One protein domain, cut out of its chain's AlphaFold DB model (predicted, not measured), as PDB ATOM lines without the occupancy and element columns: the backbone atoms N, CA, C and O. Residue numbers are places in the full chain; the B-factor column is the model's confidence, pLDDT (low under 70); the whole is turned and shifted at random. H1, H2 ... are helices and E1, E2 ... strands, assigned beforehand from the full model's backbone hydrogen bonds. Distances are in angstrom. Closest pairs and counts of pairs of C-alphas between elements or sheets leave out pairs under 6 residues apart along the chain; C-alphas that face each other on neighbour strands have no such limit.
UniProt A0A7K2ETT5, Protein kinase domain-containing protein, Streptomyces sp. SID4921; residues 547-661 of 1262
ATOM      1  N   ARG A 547     -45.423  14.114   2.701       88.00
ATOM      2  CA  ARG A 547     -46.578  14.672   1.967       88.00
ATOM      3  C   ARG A 547     -46.150  15.521   0.764       88.00
ATOM      4  O   ARG A 547     -46.861  15.556  -0.250       88.00
ATOM      5  N   ALA A 548     -44.982  16.163   0.843       91.38
ATOM      6  CA  ALA A 548     -44.403  16.960  -0.229       91.38
ATOM      7  C   ALA A 548     -43.935  16.121  -1.437       91.38
ATOM      8  O   ALA A 548     -43.787  16.684  -2.516       91.38
ATOM      9  N   ARG A 549     -43.768  14.800  -1.292       91.75
ATOM     10  CA  ARG A 549     -43.412  13.860  -2.378       91.75
ATOM     11  C   ARG A 549     -44.626  13.213  -3.055       91.75
ATOM     12  O   ARG A 549     -44.480  12.341  -3.906       91.75
ATOM     13  N   GLN A 550     -45.834  13.631  -2.679       92.31
ATOM     14  CA  GLN A 550     -47.087  13.136  -3.249       92.31
ATOM     15  C   GLN A 550     -47.648  14.155  -4.237       92.31
ATOM     16  O   GLN A 550     -47.793  15.324  -3.866       92.31
ATOM     17  N   TYR A 551     -48.013  13.716  -5.440       94.75
ATOM     18  CA  TYR A 551     -48.525  14.570  -6.514       94.75
ATOM     19  C   TYR A 551     -49.907  14.101  -6.951       94.75
ATOM     20  O   TYR A 551     -50.155  12.904  -7.091       94.75
ATOM     21  N   ALA A 552     -50.813  15.048  -7.163       95.19
ATOM     22  CA  ALA A 552     -52.106  14.754  -7.759       95.19
ATOM     23  C   ALA A 552     -51.925  14.640  -9.278       95.19
ATOM     24  O   ALA A 552     -51.297  15.509  -9.872       95.19
ATOM     25  N   TYR A 553     -52.496  13.621  -9.915       95.62
ATOM     26  CA  TYR A 553     -52.410  13.446 -11.365       95.62
ATOM     27  C   TYR A 553     -53.785  13.267 -12.017       95.62
ATOM     28  O   TYR A 553     -54.759  12.862 -11.363       95.62
ATOM     29  N   ARG A 554     -53.835  13.530 -13.320       94.69
ATOM     30  CA  ARG A 554     -54.925  13.171 -14.229       94.69
ATOM     31  C   ARG A 554     -54.364  12.493 -15.481       94.69
ATOM     32  O   ARG A 554     -53.223  12.749 -15.855       94.69
ATOM     33  N   LEU A 555     -55.159  11.637 -16.112       92.69
ATOM     34  CA  LEU A 555     -54.862  11.102 -17.439       92.69
ATOM     35  C   LEU A 555     -55.426  12.064 -18.502       92.69
ATOM     36  O   LEU A 555     -56.615  12.386 -18.429       92.69
ATOM     37  N   PRO A 556     -54.618  12.545 -19.462       89.25
ATOM     38  CA  PRO A 556     -55.117  13.344 -20.576       89.25
ATOM     39  C   PRO A 556     -55.920  12.474 -21.561       89.25
ATOM     40  O   PRO A 556     -55.727  11.256 -21.635       89.25
ATOM     41  N   GLU A 557     -56.829  13.083 -22.331       80.44
ATOM     42  CA  GLU A 557     -57.612  12.371 -23.354       80.44
ATOM     43  C   GLU A 557     -56.680  11.717 -24.390       80.44
ATOM     44  O   GLU A 557     -55.814  12.373 -24.962       80.44
ATOM     45  N   GLY A 558     -56.822  10.404 -24.605       74.69
ATOM     46  CA  GLY A 558     -55.923   9.632 -25.476       74.69
ATOM     47  C   GLY A 558     -54.521   9.375 -24.899       74.69
ATOM     48  O   GLY A 558     -53.677   8.808 -25.585       74.69
ATOM     49  N   GLY A 559     -54.266   9.738 -23.637       72.31
ATOM     50  CA  GLY A 559     -52.979   9.605 -22.945       72.31
ATOM     51  C   GLY A 559     -52.590   8.186 -22.519       72.31
ATOM     52  O   GLY A 559     -51.817   8.031 -21.574       72.31
ATOM     53  N   HIS A 560     -53.133   7.150 -23.161       79.75
ATOM     54  CA  HIS A 560     -52.770   5.761 -22.895       79.75
ATOM     55  C   HIS A 560     -52.636   4.960 -24.196       79.75
ATOM     56  O   HIS A 560     -53.483   5.027 -25.084       79.75
ATOM     57  N   SER A 561     -51.582   4.152 -24.299       78.88
ATOM     58  CA  SER A 561     -51.356   3.234 -25.421       78.88
ATOM     59  C   SER A 561     -50.876   1.888 -24.888       78.88
ATOM     60  O   SER A 561     -49.778   1.761 -24.342       78.88
ATOM     61  N   GLY A 562     -51.728   0.864 -24.993       82.00
ATOM     62  CA  GLY A 562     -51.458  -0.453 -24.418       82.00
ATOM     63  C   GLY A 562     -51.289  -0.397 -22.895       82.00
ATOM     64  O   GLY A 562     -52.266  -0.226 -22.175       82.00
ATOM     65  N   ARG A 563     -50.050  -0.572 -22.415       83.69
ATOM     66  CA  ARG A 563     -49.679  -0.558 -20.982       83.69
ATOM     67  C   ARG A 563     -48.979   0.731 -20.535       83.69
ATOM     68  O   ARG A 563     -48.604   0.827 -19.369       83.69
ATOM     69  N   SER A 564     -48.768   1.671 -21.455       89.62
ATOM     70  CA  SER A 564     -48.095   2.943 -21.199       89.62
ATOM     71  C   SER A 564     -49.131   4.049 -20.994       89.62
ATOM     72  O   SER A 564     -50.102   4.142 -21.751       89.62
ATOM     73  N   TYR A 565     -48.933   4.861 -19.958       93.50
ATOM     74  CA  TYR A 565     -49.828   5.926 -19.514       93.50
ATOM     75  C   TYR A 565     -49.046   7.226 -19.330       93.50
ATOM     76  O   TYR A 565     -47.950   7.220 -18.770       93.50
ATOM     77  N   VAL A 566     -49.629   8.351 -19.742       94.31
ATOM     78  CA  VAL A 566     -49.114   9.691 -19.441       94.31
ATOM     79  C   VAL A 566     -49.851  10.234 -18.221       94.31
ATOM     80  O   VAL A 566     -51.070  10.396 -18.249       94.31
ATOM     81  N   LEU A 567     -49.121  10.498 -17.139       95.44
ATOM     82  CA  LEU A 567     -49.655  11.128 -15.936       95.44
ATOM     83  C   LEU A 567     -49.336  12.624 -15.985       95.44
ATOM     84  O   LEU A 567     -48.166  12.996 -15.928       95.44
ATOM     85  N   GLU A 568     -50.363  13.466 -16.064       95.88
ATOM     86  CA  GLU A 568     -50.242  14.929 -16.044       95.88
ATOM     87  C   GLU A 568     -50.544  15.461 -14.633       95.88
ATOM     88  O   GLU A 568     -51.522  15.043 -13.999       95.88
ATOM     89  N   HIS A 569     -49.734  16.389 -14.117       95.56
ATOM     90  CA  HIS A 569     -49.913  16.984 -12.788       95.56
ATOM     91  C   HIS A 569     -51.205  17.812 -12.709       95.56
ATOM     92  O   HIS A 569     -51.362  18.852 -13.345       95.56
ATOM     93  N   ASP A 570     -52.135  17.407 -11.842       94.69
ATOM     94  CA  ASP A 570     -53.321  18.203 -11.509       94.69
ATOM     95  C   ASP A 570     -52.961  19.296 -10.487       94.69
ATOM     96  O   ASP A 570     -53.203  19.182  -9.279       94.69
ATOM     97  N   LEU A 571     -52.362  20.379 -10.995       91.44
ATOM     98  CA  LEU A 571     -51.889  21.523 -10.210       91.44
ATOM     99  C   LEU A 571     -52.989  22.167  -9.360       91.44
ATOM    100  O   LEU A 571     -52.724  22.633  -8.252       91.44
ATOM    101  N   LYS A 572     -54.231  22.226  -9.857       89.62
ATOM    102  CA  LYS A 572     -55.335  22.891  -9.149       89.62
ATOM    103  C   LYS A 572     -55.719  22.110  -7.896       89.62
ATOM    104  O   LYS A 572     -55.845  22.703  -6.821       89.62
ATOM    105  N   ARG A 573     -55.893  20.789  -8.022       89.88
ATOM    106  CA  ARG A 573     -56.224  19.922  -6.885       89.88
ATOM    107  C   ARG A 573     -55.064  19.831  -5.903       89.88
ATOM    108  O   ARG A 573     -55.278  19.913  -4.694       89.88
ATOM    109  N   ASP A 574     -53.843  19.728  -6.412       89.38
ATOM    110  CA  ASP A 574     -52.660  19.636  -5.567       89.38
ATOM    111  C   ASP A 574     -52.415  20.929  -4.769       89.38
ATOM    112  O   ASP A 574     -52.217  20.867  -3.556       89.38
ATOM    113  N   ARG A 575     -52.561  22.112  -5.391       89.69
ATOM    114  CA  ARG A 575     -52.500  23.411  -4.688       89.69
ATOM    115  C   ARG A 575     -53.541  23.521  -3.579       89.69
ATOM    116  O   ARG A 575     -53.214  23.990  -2.494       89.69
ATOM    117  N   LYS A 576     -54.777  23.066  -3.819       83.69
ATOM    118  CA  LYS A 576     -55.833  23.068  -2.792       83.69
ATOM    119  C   LYS A 576     -55.427  22.247  -1.562       83.69
ATOM    120  O   LYS A 576     -55.685  22.678  -0.445       83.69
ATOM    121  N   ARG A 577     -54.783  21.090  -1.761       84.38
ATOM    122  CA  ARG A 577     -54.275  20.250  -0.664       84.38
ATOM    123  C   ARG A 577     -53.102  20.908   0.057       84.38
ATOM    124  O   ARG A 577     -53.102  20.943   1.282       84.38
ATOM    125  N   ILE A 578     -52.116  21.406  -0.689       85.94
ATOM    126  CA  ILE A 578     -50.911  22.033  -0.127       85.94
ATOM    127  C   ILE A 578     -51.299  23.208   0.777       85.94
ATOM    128  O   ILE A 578     -50.870  23.250   1.927       85.94
ATOM    129  N   ASN A 579     -52.191  24.077   0.293       83.44
ATOM    130  CA  ASN A 579     -52.677  25.252   1.020       83.44
ATOM    131  C   ASN A 579     -53.508  24.915   2.270       83.44
ATOM    132  O   ASN A 579     -53.811  25.814   3.046       83.44
ATOM    133  N   GLY A 580     -53.877  23.646   2.477       69.94
ATOM    134  CA  GLY A 580     -54.556  23.192   3.691       69.94
ATOM    135  C   GLY A 580     -53.635  23.040   4.905       69.94
ATOM    136  O   GLY A 580     -54.132  22.854   6.004       69.94
ATOM    137  N   SER A 581     -52.309  23.115   4.732       75.75
ATOM    138  CA  SER A 581     -51.342  23.089   5.836       75.75
ATOM    139  C   SER A 581     -50.312  24.207   5.647       75.75
ATOM    140  O   SER A 581     -49.584  24.194   4.647       75.75
ATOM    141  N   PRO A 582     -50.192  25.166   6.584       79.31
ATOM    142  CA  PRO A 582     -49.227  26.261   6.465       79.31
ATOM    143  C   PRO A 582     -47.775  25.785   6.364       79.31
ATOM    144  O   PRO A 582     -47.019  26.286   5.528       79.31
ATOM    145  N   LEU A 583     -47.387  24.766   7.140       81.69
ATOM    146  CA  LEU A 583     -46.044  24.177   7.064       81.69
ATOM    147  C   LEU A 583     -45.791  23.473   5.725       81.69
ATOM    148  O   LEU A 583     -44.718  23.646   5.142       81.69
ATOM    149  N   LEU A 584     -46.770  22.727   5.194       84.94
ATOM    150  CA  LEU A 584     -46.651  22.113   3.868       84.94
ATOM    151  C   LEU A 584     -46.580  23.173   2.767       84.94
ATOM    152  O   LEU A 584     -45.780  23.030   1.848       84.94
ATOM    153  N   THR A 585     -47.357  24.250   2.884       88.75
ATOM    154  CA  THR A 585     -47.327  25.395   1.962       88.75
ATOM    155  C   THR A 585     -45.952  26.049   1.949       88.75
ATOM    156  O   THR A 585     -45.363  26.234   0.886       88.75
ATOM    157  N   ALA A 586     -45.400  26.341   3.129       89.25
ATOM    158  CA  ALA A 586     -44.076  26.934   3.257       89.25
ATOM    159  C   ALA A 586     -42.972  26.018   2.702       89.25
ATOM    160  O   ALA A 586     -42.028  26.496   2.074       89.25
ATOM    161  N   TYR A 587     -43.088  24.703   2.905       90.38
ATOM    162  CA  TYR A 587     -42.122  23.733   2.387       90.38
ATOM    163  C   TYR A 587     -42.223  23.575   0.862       90.38
ATOM    164  O   TYR A 587     -41.204  23.587   0.172       90.38
ATOM    165  N   ALA A 588     -43.445  23.448   0.337       89.81
ATOM    166  CA  ALA A 588     -43.740  23.256  -1.083       89.81
ATOM    167  C   ALA A 588     -43.517  24.517  -1.932       89.81
ATOM    168  O   ALA A 588     -43.351  24.405  -3.143       89.81
ATOM    169  N   GLY A 589     -43.488  25.704  -1.315       87.25
ATOM    170  CA  GLY A 589     -43.171  26.966  -1.990       87.25
ATOM    171  C   GLY A 589     -41.742  27.045  -2.543       87.25
ATOM    172  O   GLY A 589     -41.444  27.933  -3.337       87.25
ATOM    173  N   ASP A 590     -40.858  26.121  -2.160       86.19
ATOM    174  CA  ASP A 590     -39.510  25.991  -2.711       86.19
ATOM    175  C   ASP A 590     -39.437  24.899  -3.787       86.19
ATOM    176  O   ASP A 590     -39.495  23.705  -3.475       86.19
ATOM    177  N   ARG A 591     -39.200  25.304  -5.044       83.94
ATOM    178  CA  ARG A 591     -39.028  24.388  -6.187       83.94
ATOM    179  C   ARG A 591     -37.886  23.382  -6.008       83.94
ATOM    180  O   ARG A 591     -37.935  22.314  -6.603       83.94
ATOM    181  N   VAL A 592     -36.880  23.673  -5.177       82.06
ATOM    182  CA  VAL A 592     -35.798  22.715  -4.875       82.06
ATOM    183  C   VAL A 592     -36.292  21.581  -3.971       82.06
ATOM    184  O   VAL A 592     -35.843  20.446  -4.088       82.06
ATOM    185  N   ARG A 593     -37.215  21.877  -3.051       85.88
ATOM    186  CA  ARG A 593     -37.753  20.908  -2.080       85.88
ATOM    187  C   ARG A 593     -38.943  20.128  -2.614       85.88
ATOM    188  O   ARG A 593     -39.152  18.993  -2.189       85.88
ATOM    189  N   ARG A 594     -39.722  20.753  -3.497       91.75
ATOM    190  CA  ARG A 594     -40.823  20.144  -4.239       91.75
ATOM    191  C   ARG A 594     -40.691  20.541  -5.715       91.75
ATOM    192  O   ARG A 594     -41.243  21.570  -6.110       91.75
ATOM    193  N   PRO A 595     -39.951  19.761  -6.519       91.50
ATOM    194  CA  PRO A 595     -39.893  19.974  -7.962       91.50
ATOM    195  C   PRO A 595     -41.264  19.727  -8.612       91.50
ATOM    196  O   PRO A 595     -42.192  19.234  -7.965       91.50
ATOM    197  N   SER A 596     -41.413  20.073  -9.887       93.00
ATOM    198  CA  SER A 596     -42.587  19.679 -10.671       93.00
ATOM    199  C   SER A 596     -42.635  18.154 -10.857       93.00
ATOM    200  O   SER A 596     -41.633  17.468 -10.640       93.00
ATOM    201  N   LEU A 597     -43.791  17.596 -11.235       94.06
ATOM    202  CA  LEU A 597     -43.960  16.138 -11.335       94.06
ATOM    203  C   LEU A 597     -42.959  15.490 -12.309       94.06
ATOM    204  O   LEU A 597     -42.390  14.443 -11.997       94.06
ATOM    205  N   GLY A 598     -42.712  16.112 -13.461       92.12
ATOM    206  CA  GLY A 598     -41.776  15.596 -14.456       92.12
ATOM    207  C   GLY A 598     -40.321  15.637 -13.983       92.12
ATOM    208  O   GLY A 598     -39.588  14.663 -14.159       92.12
ATOM    209  N   ASP A 599     -39.902  16.726 -13.329       90.62
ATOM    210  CA  ASP A 599     -38.561  16.841 -12.731       90.62
ATOM    211  C   ASP A 599     -38.371  15.866 -11.564       90.62
ATOM    212  O   ASP A 599     -37.314  15.249 -11.425       90.62
ATOM    213  N   PHE A 600     -39.413  15.682 -10.752       90.69
ATOM    214  CA  PHE A 600     -39.439  14.699  -9.677       90.69
ATOM    215  C   PHE A 600     -39.253  13.274 -10.212       90.69
ATOM    216  O   PHE A 600     -38.400  12.532  -9.725       90.69
ATOM    217  N   ALA A 601     -40.005  12.901 -11.251       90.06
ATOM    218  CA  ALA A 601     -39.894  11.594 -11.886       90.06
ATOM    219  C   ALA A 601     -38.525  11.374 -12.550       90.06
ATOM    220  O   ALA A 601     -37.953  10.288 -12.439       90.06
ATOM    221  N   ALA A 602     -37.968  12.404 -13.194       87.44
ATOM    222  CA  ALA A 602     -36.623  12.349 -13.758       87.44
ATOM    223  C   ALA A 602     -35.557  12.099 -12.679       87.44
ATOM    224  O   ALA A 602     -34.642  11.309 -12.896       87.44
ATOM    225  N   ALA A 603     -35.688  12.727 -11.506       84.12
ATOM    226  CA  ALA A 603     -34.784  12.486 -10.386       84.12
ATOM    227  C   ALA A 603     -34.874  11.034  -9.877       84.12
ATOM    228  O   ALA A 603     -33.837  10.397  -9.687       84.12
ATOM    229  N   LEU A 604     -36.088  10.482  -9.744       85.06
ATOM    230  CA  LEU A 604     -36.317   9.098  -9.299       85.06
ATOM    231  C   LEU A 604     -35.723   8.041 -10.244       85.06
ATOM    232  O   LEU A 604     -35.297   6.982  -9.787       85.06
ATOM    233  N   LEU A 605     -35.654   8.311 -11.553       81.25
ATOM    234  CA  LEU A 605     -35.004   7.417 -12.526       81.25
ATOM    235  C   LEU A 605     -33.500   7.235 -12.269       81.25
ATOM    236  O   LEU A 605     -32.904   6.269 -12.746       81.25
ATOM    237  N   HIS A 606     -32.878   8.165 -11.542       69.25
ATOM    238  CA  HIS A 606     -31.459   8.134 -11.205       69.25
ATOM    239  C   HIS A 606     -31.175   7.610  -9.786       69.25
ATOM    240  O   HIS A 606     -30.001   7.514  -9.423       69.25
ATOM    241  N   GLU A 607     -32.205   7.277  -8.998       70.00
ATOM    242  CA  GLU A 607     -32.061   6.663  -7.671       70.00
ATOM    243  C   GLU A 607     -31.824   5.139  -7.778       70.00
ATOM    244  O   GLU A 607     -32.338   4.461  -8.675       70.00
ATOM    245  N   GLU A 608     -31.035   4.580  -6.851       51.09
ATOM    246  CA  GLU A 608     -30.835   3.129  -6.729       51.09
ATOM    247  C   GLU A 608     -32.170   2.466  -6.342       51.09
ATOM    248  O   GLU A 608     -32.674   2.680  -5.245       51.09
ATOM    249  N   GLY A 609     -32.776   1.694  -7.254       55.44
ATOM    250  CA  GLY A 609     -34.080   1.050  -7.018       55.44
ATOM    251  C   GLY A 609     -35.091   1.148  -8.164       55.44
ATOM    252  O   GLY A 609     -36.118   0.478  -8.122       55.44
ATOM    253  N   GLY A 610     -34.794   1.898  -9.232       57.62
ATOM    254  CA  GLY A 610     -35.448   1.695 -10.532       57.62
ATOM    255  C   GLY A 610     -36.731   2.487 -10.808       57.62
ATOM    256  O   GLY A 610     -37.550   2.017 -11.597       57.62
ATOM    257  N   GLY A 611     -36.885   3.686 -10.232       80.06
ATOM    258  CA  GLY A 611     -37.880   4.672 -10.669       80.06
ATOM    259  C   GLY A 611     -39.321   4.153 -10.695       80.06
ATOM    260  O   GLY A 611     -39.991   4.270 -11.718       80.06
ATOM    261  N   THR A 612     -39.802   3.547  -9.608       89.94
ATOM    262  CA  THR A 612     -41.200   3.107  -9.491       89.94
ATOM    263  C   THR A 612     -42.047   4.093  -8.687       89.94
ATOM    264  O   THR A 612     -41.592   4.732  -7.732       89.94
ATOM    265  N   LEU A 613     -43.309   4.229  -9.095       92.19
ATOM    266  CA  LEU A 613     -44.322   5.033  -8.425       92.19
ATOM    267  C   LEU A 613     -45.467   4.134  -7.974       92.19
ATOM    268  O   LEU A 613     -45.896   3.232  -8.684       92.19
ATOM    269  N   THR A 614     -46.026   4.436  -6.815       91.88
ATOM    270  CA  THR A 614     -47.310   3.898  -6.386       91.88
ATOM    271  C   THR A 614     -48.411   4.873  -6.781       91.88
ATOM    272  O   THR A 614     -48.327   6.060  -6.465       91.88
ATOM    273  N   VAL A 615     -49.450   4.365  -7.437       92.69
ATOM    274  CA  VAL A 615     -50.608   5.104  -7.942       92.69
ATOM    275  C   VAL A 615     -51.858   4.670  -7.188       92.69
ATOM    276  O   VAL A 615     -52.090   3.479  -6.989       92.69
ATOM    277  N   VAL A 616     -52.688   5.632  -6.790       89.69
ATOM    278  CA  VAL A 616     -53.991   5.377  -6.158       89.69
ATOM    279  C   VAL A 616     -55.074   6.265  -6.730       89.69
ATOM    280  O   VAL A 616     -54.797   7.364  -7.209       89.69
ATOM    281  N   ARG A 617     -56.324   5.806  -6.647       87.69
ATOM    282  CA  ARG A 617     -57.501   6.616  -6.979       87.69
ATOM    283  C   ARG A 617     -57.611   7.817  -6.033       87.69
ATOM    284  O   ARG A 617     -57.150   7.778  -4.895       87.69
ATOM    285  N   ASP A 618     -58.217   8.893  -6.520       82.44
ATOM    286  CA  ASP A 618     -58.543  10.050  -5.688       82.44
ATOM    287  C   ASP A 618     -59.578   9.704  -4.608       82.44
ATOM    288  O   ASP A 618     -60.617   9.121  -4.916       82.44
ATOM    289  N   ASP A 619     -59.311  10.112  -3.367       71.00
ATOM    290  CA  ASP A 619     -60.203   9.931  -2.220       71.00
ATOM    291  C   ASP A 619     -60.652  11.298  -1.677       71.00
ATOM    292  O   ASP A 619     -60.058  11.896  -0.773       71.00
ATOM    293  N   GLY A 620     -61.675  11.874  -2.314       67.12
ATOM    294  CA  GLY A 620     -62.246  13.162  -1.906       67.12
ATOM    295  C   GLY A 620     -61.240  14.322  -1.911       67.12
ATOM    296  O   GLY A 620     -61.321  15.207  -1.051       67.12
ATOM    297  N   GLY A 621     -60.278  14.309  -2.842       69.44
ATOM    298  CA  GLY A 621     -59.242  15.329  -2.986       69.44
ATOM    299  C   GLY A 621     -58.047  15.184  -2.038       69.44
ATOM    300  O   GLY A 621     -57.267  16.133  -1.923       69.44
ATOM    301  N   LYS A 622     -57.889  14.044  -1.353       68.12
ATOM    302  CA  LYS A 622     -56.707  13.726  -0.538       68.12
ATOM    303  C   LYS A 622     -56.072  12.395  -1.005       68.12
ATOM    304  O   LYS A 622     -56.789  11.508  -1.462       68.12
ATOM    305  N   PRO A 623     -54.738  12.247  -0.915       77.81
ATOM    306  CA  PRO A 623     -54.055  10.996  -1.233       77.81
ATOM    307  C   PRO A 623     -54.290   9.941  -0.149       77.81
ATOM    308  O   PRO A 623     -54.049  10.209   1.029       77.81
ATOM    309  N   TYR A 624     -54.674   8.729  -0.551       78.25
ATOM    310  CA  TYR A 624     -54.781   7.574   0.340       78.25
ATOM    311  C   TYR A 624     -54.106   6.341  -0.274       78.25
ATOM    312  O   TYR A 624     -54.643   5.687  -1.164       78.25
ATOM    313  N   PHE A 625     -52.901   6.022   0.209       74.69
ATOM    314  CA  PHE A 625     -52.075   4.918  -0.291       74.69
ATOM    315  C   PHE A 625     -52.334   3.603   0.462       74.69
ATOM    316  O   PHE A 625     -51.432   3.056   1.098       74.69
ATOM    317  N   GLY A 626     -53.594   3.151   0.430       66.00
ATOM    318  CA  GLY A 626     -54.069   1.902   1.040       66.00
ATOM    319  C   GLY A 626     -53.776   0.645   0.206       66.00
ATOM    320  O   GLY A 626     -52.845   0.624  -0.592       66.00
ATOM    321  N   ARG A 627     -54.569  -0.423   0.393       61.09
ATOM    322  CA  ARG A 627     -54.350  -1.729  -0.268       61.09
ATOM    323  C   ARG A 627     -54.598  -1.722  -1.784       61.09
ATOM    324  O   ARG A 627     -53.960  -2.500  -2.482       61.09
ATOM    325  N   ASP A 628     -55.444  -0.829  -2.295       71.38
ATOM    326  CA  ASP A 628     -55.825  -0.766  -3.720       71.38
ATOM    327  C   ASP A 628     -54.838   0.046  -4.582       71.38
ATOM    328  O   ASP A 628     -55.225   0.758  -5.510       71.38
ATOM    329  N   SER A 629     -53.550   0.002  -4.239       84.94
ATOM    330  CA  SER A 629     -52.518   0.761  -4.937       84.94
ATOM    331  C   SER A 629     -51.892  -0.021  -6.084       84.94
ATOM    332  O   SER A 629     -51.549  -1.189  -5.919       84.94
ATOM    333  N   VAL A 630     -51.670   0.648  -7.214       88.44
ATOM    334  CA  VAL A 630     -50.996   0.081  -8.386       88.44
ATOM    335  C   VAL A 630     -49.559   0.579  -8.421       88.44
ATOM    336  O   VAL A 630     -49.320   1.784  -8.414       88.44
ATOM    337  N   GLU A 631     -48.598  -0.333  -8.472       90.69
ATOM    338  CA  GLU A 631     -47.199   0.031  -8.681       90.69
ATOM    339  C   GLU A 631     -46.902   0.136 -10.181       90.69
ATOM    340  O   GLU A 631     -47.162  -0.794 -10.940       90.69
ATOM    341  N   VAL A 632     -46.375   1.280 -10.615       92.62
ATOM    342  CA  VAL A 632     -46.030   1.582 -12.009       92.62
ATOM    343  C   VAL A 632     -44.551   1.923 -12.126       92.62
ATOM    344  O   VAL A 632     -43.936   2.430 -11.187       92.62
ATOM    345  N   ARG A 633     -43.966   1.678 -13.297       92.25
ATOM    346  CA  ARG A 633     -42.566   2.004 -13.584       92.25
ATOM    347  C   ARG A 633     -42.478   3.284 -14.405       92.25
ATOM    348  O   ARG A 633     -43.196   3.412 -15.388       92.25
ATOM    349  N   ILE A 634     -41.603   4.214 -14.032       92.50
ATOM    350  CA  ILE A 634     -41.333   5.421 -14.819       92.50
ATOM    351  C   ILE A 634     -40.563   5.018 -16.084       92.50
ATOM    352  O   ILE A 634     -39.544   4.330 -16.004       92.50
ATOM    353  N   GLU A 635     -41.039   5.451 -17.250       90.50
ATOM    354  CA  GLU A 635     -40.335   5.280 -18.528       90.50
ATOM    355  C   GLU A 635     -39.438   6.484 -18.818       90.50
ATOM    356  O   GLU A 635     -38.245   6.336 -19.083       90.50
ATOM    357  N   ARG A 636     -40.020   7.688 -18.775       88.56
ATOM    358  CA  ARG A 636     -39.331   8.956 -19.035       88.56
ATOM    359  C   ARG A 636     -40.131  10.145 -18.506       88.56
ATOM    360  O   ARG A 636     -41.348  10.067 -18.336       88.56
ATOM    361  N   LYS A 637     -39.438  11.268 -18.318       92.69
ATOM    362  CA  LYS A 637     -40.057  12.595 -18.226       92.69
ATOM    363  C   LYS A 637     -40.586  12.986 -19.608       92.69
ATOM    364  O   LYS A 637     -39.833  12.889 -20.575       92.69
ATOM    365  N   GLU A 638     -41.839  13.424 -19.686       91.25
ATOM    366  CA  GLU A 638     -42.427  13.922 -20.937       91.25
ATOM    367  C   GLU A 638     -42.245  15.447 -21.034       91.25
ATOM    368  O   GLU A 638     -41.678  15.944 -22.004       91.25
ATOM    369  N   ASP A 639     -42.603  16.183 -19.977       92.06
ATOM    370  CA  ASP A 639     -42.379  17.630 -19.841       92.06
ATOM    371  C   ASP A 639     -42.210  18.031 -18.358       92.06
ATOM    372  O   ASP A 639     -41.923  17.176 -17.522       92.06
ATOM    373  N   GLU A 640     -42.280  19.325 -18.013       90.88
ATOM    374  CA  GLU A 640     -42.134  19.801 -16.622       90.88
ATOM    375  C   GLU A 640     -43.177  19.168 -15.681       90.88
ATOM    376  O   GLU A 640     -42.819  18.782 -14.571       90.88
ATOM    377  N   ASP A 641     -44.418  18.972 -16.125       92.88
ATOM    378  CA  ASP A 641     -45.556  18.562 -15.295       92.88
ATOM    379  C   ASP A 641     -46.104  17.165 -15.649       92.88
ATOM    380  O   ASP A 641     -47.045  16.693 -15.008       92.88
ATOM    381  N   SER A 642     -45.496  16.470 -16.615       93.69
ATOM    382  CA  SER A 642     -45.979  15.181 -17.120       93.69
ATOM    383  C   SER A 642     -44.902  14.094 -17.150       93.69
ATOM    384  O   SER A 642     -43.732  14.328 -17.470       93.69
ATOM    385  N   VAL A 643     -45.314  12.858 -16.859       94.75
ATOM    386  CA  VAL A 643     -44.449  11.668 -16.842       94.75
ATOM    387  C   VAL A 643     -45.115  10.494 -17.555       94.75
ATOM    388  O   VAL A 643     -46.308  10.251 -17.385       94.75
ATOM    389  N   THR A 644     -44.338   9.732 -18.324       93.75
ATOM    390  CA  THR A 644     -44.794   8.467 -18.915       93.75
ATOM    391  C   THR A 644     -44.453   7.300 -17.994       93.75
ATOM    392  O   THR A 644     -43.308   7.164 -17.553       93.75
ATOM    393  N   VAL A 645     -45.436   6.442 -17.714       93.75
ATOM    394  CA  VAL A 645     -45.296   5.266 -16.847       93.75
ATOM    395  C   VAL A 645     -45.857   4.004 -17.499       93.75
ATOM    396  O   VAL A 645     -46.828   4.065 -18.250       93.75
ATOM    397  N   THR A 646     -45.305   2.843 -17.151       92.12
ATOM    398  CA  THR A 646     -45.833   1.530 -17.543       92.12
ATOM    399  C   THR A 646     -46.509   0.839 -16.359       92.12
ATOM    400  O   THR A 646     -45.906   0.716 -15.289       92.12
ATOM    401  N   ALA A 647     -47.725   0.323 -16.556       88.56
ATOM    402  CA  ALA A 647     -48.426  -0.490 -15.558       88.56
ATOM    403  C   ALA A 647     -48.200  -2.010 -15.769       88.56
ATOM    404  O   ALA A 647     -48.129  -2.474 -16.917       88.56
ATOM    405  N   PRO A 648     -48.104  -2.814 -14.690       80.75
ATOM    406  CA  PRO A 648     -48.008  -4.272 -14.766       80.75
ATOM    407  C   PRO A 648     -49.305  -4.915 -15.301       80.75
ATOM    408  O   PRO A 648     -50.395  -4.351 -15.228       80.75
ATOM    409  N   GLY A 649     -49.168  -6.095 -15.918       70.31
ATOM    410  CA  GLY A 649     -50.128  -6.667 -16.874       70.31
ATOM    411  C   GLY A 649     -51.613  -6.645 -16.471       70.31
ATOM    412  O   GLY A 649     -52.012  -7.305 -15.520       70.31
ATOM    413  N   GLY A 650     -52.435  -5.958 -17.277       67.44
ATOM    414  CA  GLY A 650     -53.906  -5.987 -17.219       67.44
ATOM    415  C   GLY A 650     -54.560  -4.980 -16.266       67.44
ATOM    416  O   GLY A 650     -55.781  -4.848 -16.294       67.44
ATOM    417  N   GLN A 651     -53.784  -4.254 -15.456       77.50
ATOM    418  CA  GLN A 651     -54.313  -3.251 -14.529       77.50
ATOM    419  C   GLN A 651     -54.492  -1.893 -15.221       77.50
ATOM    420  O   GLN A 651     -53.563  -1.373 -15.835       77.50
ATOM    421  N   THR A 652     -55.688  -1.311 -15.110       82.62
ATOM    422  CA  THR A 652     -55.986   0.041 -15.594       82.62
ATOM    423  C   THR A 652     -55.764   1.068 -14.488       82.62
ATOM    424  O   THR A 652     -56.187   0.880 -13.346       82.62
ATOM    425  N   LEU A 653     -55.104   2.179 -14.824       88.69
ATOM    426  CA  LEU A 653     -54.935   3.291 -13.890       88.69
ATOM    427  C   LEU A 653     -56.221   4.129 -13.804       88.69
ATOM    428  O   LEU A 653     -56.906   4.298 -14.814       88.69
ATOM    429  N   PRO A 654     -56.559   4.686 -12.627       88.38
ATOM    430  CA  PRO A 654     -57.696   5.587 -12.509       88.38
ATOM    431  C   PRO A 654     -57.457   6.886 -13.294       88.38
ATOM    432  O   PRO A 654     -56.338   7.400 -13.318       88.38
ATOM    433  N   GLU A 655     -58.523   7.448 -13.878       89.00
ATOM    434  CA  GLU A 655     -58.477   8.702 -14.656       89.00
ATOM    435  C   GLU A 655     -57.913   9.882 -13.859       89.00
ATOM    436  O   GLU A 655     -57.281  10.783 -14.411       89.00
ATOM    437  N   ARG A 656     -58.145   9.886 -12.544       91.50
ATOM    438  CA  ARG A 656     -57.593  10.857 -11.604       91.50
ATOM    439  C   ARG A 656     -57.173  10.159 -10.329       91.50
ATOM    440  O   ARG A 656     -57.908   9.334  -9.783       91.50
ATOM    441  N   GLY A 657     -56.028  10.567  -9.803       92.25
ATOM    442  CA  GLY A 657     -55.491   9.943  -8.608       92.25
ATOM    443  C   GLY A 657     -54.291  10.660  -8.024       92.25
ATOM    444  O   GLY A 657     -54.040  11.825  -8.331       92.25
ATOM    445  N   TRP A 658     -53.549   9.950  -7.186       93.69
ATOM    446  CA  TRP A 658     -52.329  10.434  -6.556       93.69
ATOM    447  C   TRP A 658     -51.172   9.488  -6.831       93.69
ATOM    448  O   TRP A 658     -51.363   8.274  -6.900       93.69
ATOM    449  N   VAL A 659     -49.976  10.055  -6.949       94.12
ATOM    450  CA  VAL A 659     -48.728   9.304  -7.078       94.12
ATOM    451  C   VAL A 659     -47.757   9.642  -5.958       94.12
ATOM    452  O   VAL A 659     -47.727  10.775  -5.470       94.12
ATOM    453  N   ARG A 660     -46.962   8.651  -5.558       92.19
ATOM    454  CA  ARG A 660     -45.791   8.793  -4.679       92.19
ATOM    455  C   ARG A 660     -44.699   7.803  -5.109       92.19
ATOM    456  O   ARG A 660     -45.036   6.819  -5.763       92.19
ATOM    457  N   PRO A 661     -43.436   7.979  -4.698       90.62
ATOM    458  CA  PRO A 661     -42.412   6.937  -4.819       90.62
ATOM    459  C   PRO A 661     -42.825   5.656  -4.096       90.62
ATOM    460  O   PRO A 661     -43.296   5.717  -2.957       90.62
TER     461      PRO A 661
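This is residues 547 to 661 of the 1262 residues of the protein "Protein kinase domain-containing protein" of Streptomyces sp. SID4921 (UniProt A0A7K2ETT5). A small closed barrel of six antiparallel strands makes the core, with H3 packed on its outside along E5. H1 packs on the barrel at E1, and H2 lies beyond it, off the barrel. The 115 printed residues have six named strands and three named helices, in the order E1 E2 H1 H2 H3 E3 E4 E5 E6; the class is mixed. The whole is compact, with a radius of gyration of the C-alphas of 13.4 A and spans of 40 by 31 by 27 A.

E1, residues 551 to 554, and E2, residues 564 to 569, form a hairpin, with N 554 and O 568 within hydrogen-bond range at 2.8 A. H1, residues 571 to 578, is on the barrel; C-alphas 552 and 574 are its closest to E1, 5.4 A apart. H2, residues 582 to 588, only just touches H1, only at the corner, with 3 pairs of C-alphas within 8 A, the closest 578 and 585, 5.3 A. H3, residues 597 to 604, lies outside the barrel over E5, residues 642 to 646, at a height over the sheet of 7.4 A; their closest C-alphas, 598 and 642, are 5.0 A apart. E3, residues 612 to 617, E4, residues 630 to 637, and E5 form a meander, each strand the antiparallel neighbour of the one before. With E6, residues 656 to 661, beside E3, they form a Greek key, a meander whose first strand neighbours the fourth. Also within range are N 613 and O 632 for E3 and E4, 2.8 A, and N 553 and O 657 for E1 and E6, 2.8 A. In H1, H2 and H3 every O i to N i+4 pair is within range.

E1 begins at C-alpha 551 (-48.525, 14.570, -6.514), and E6, 17.1 A long, ends at C-alpha 661 (-42.412, 6.937, -4.819). E4, 19.3 A long, bends by 50 degrees at residue 633.

The printed part has no cut, and C-alphas 562 and 582, the two farthest apart, are 40.9 A apart. The link E3 to E4 is long, and residues 608 to 610 and 620 to 622 are among those with pLDDT under 70.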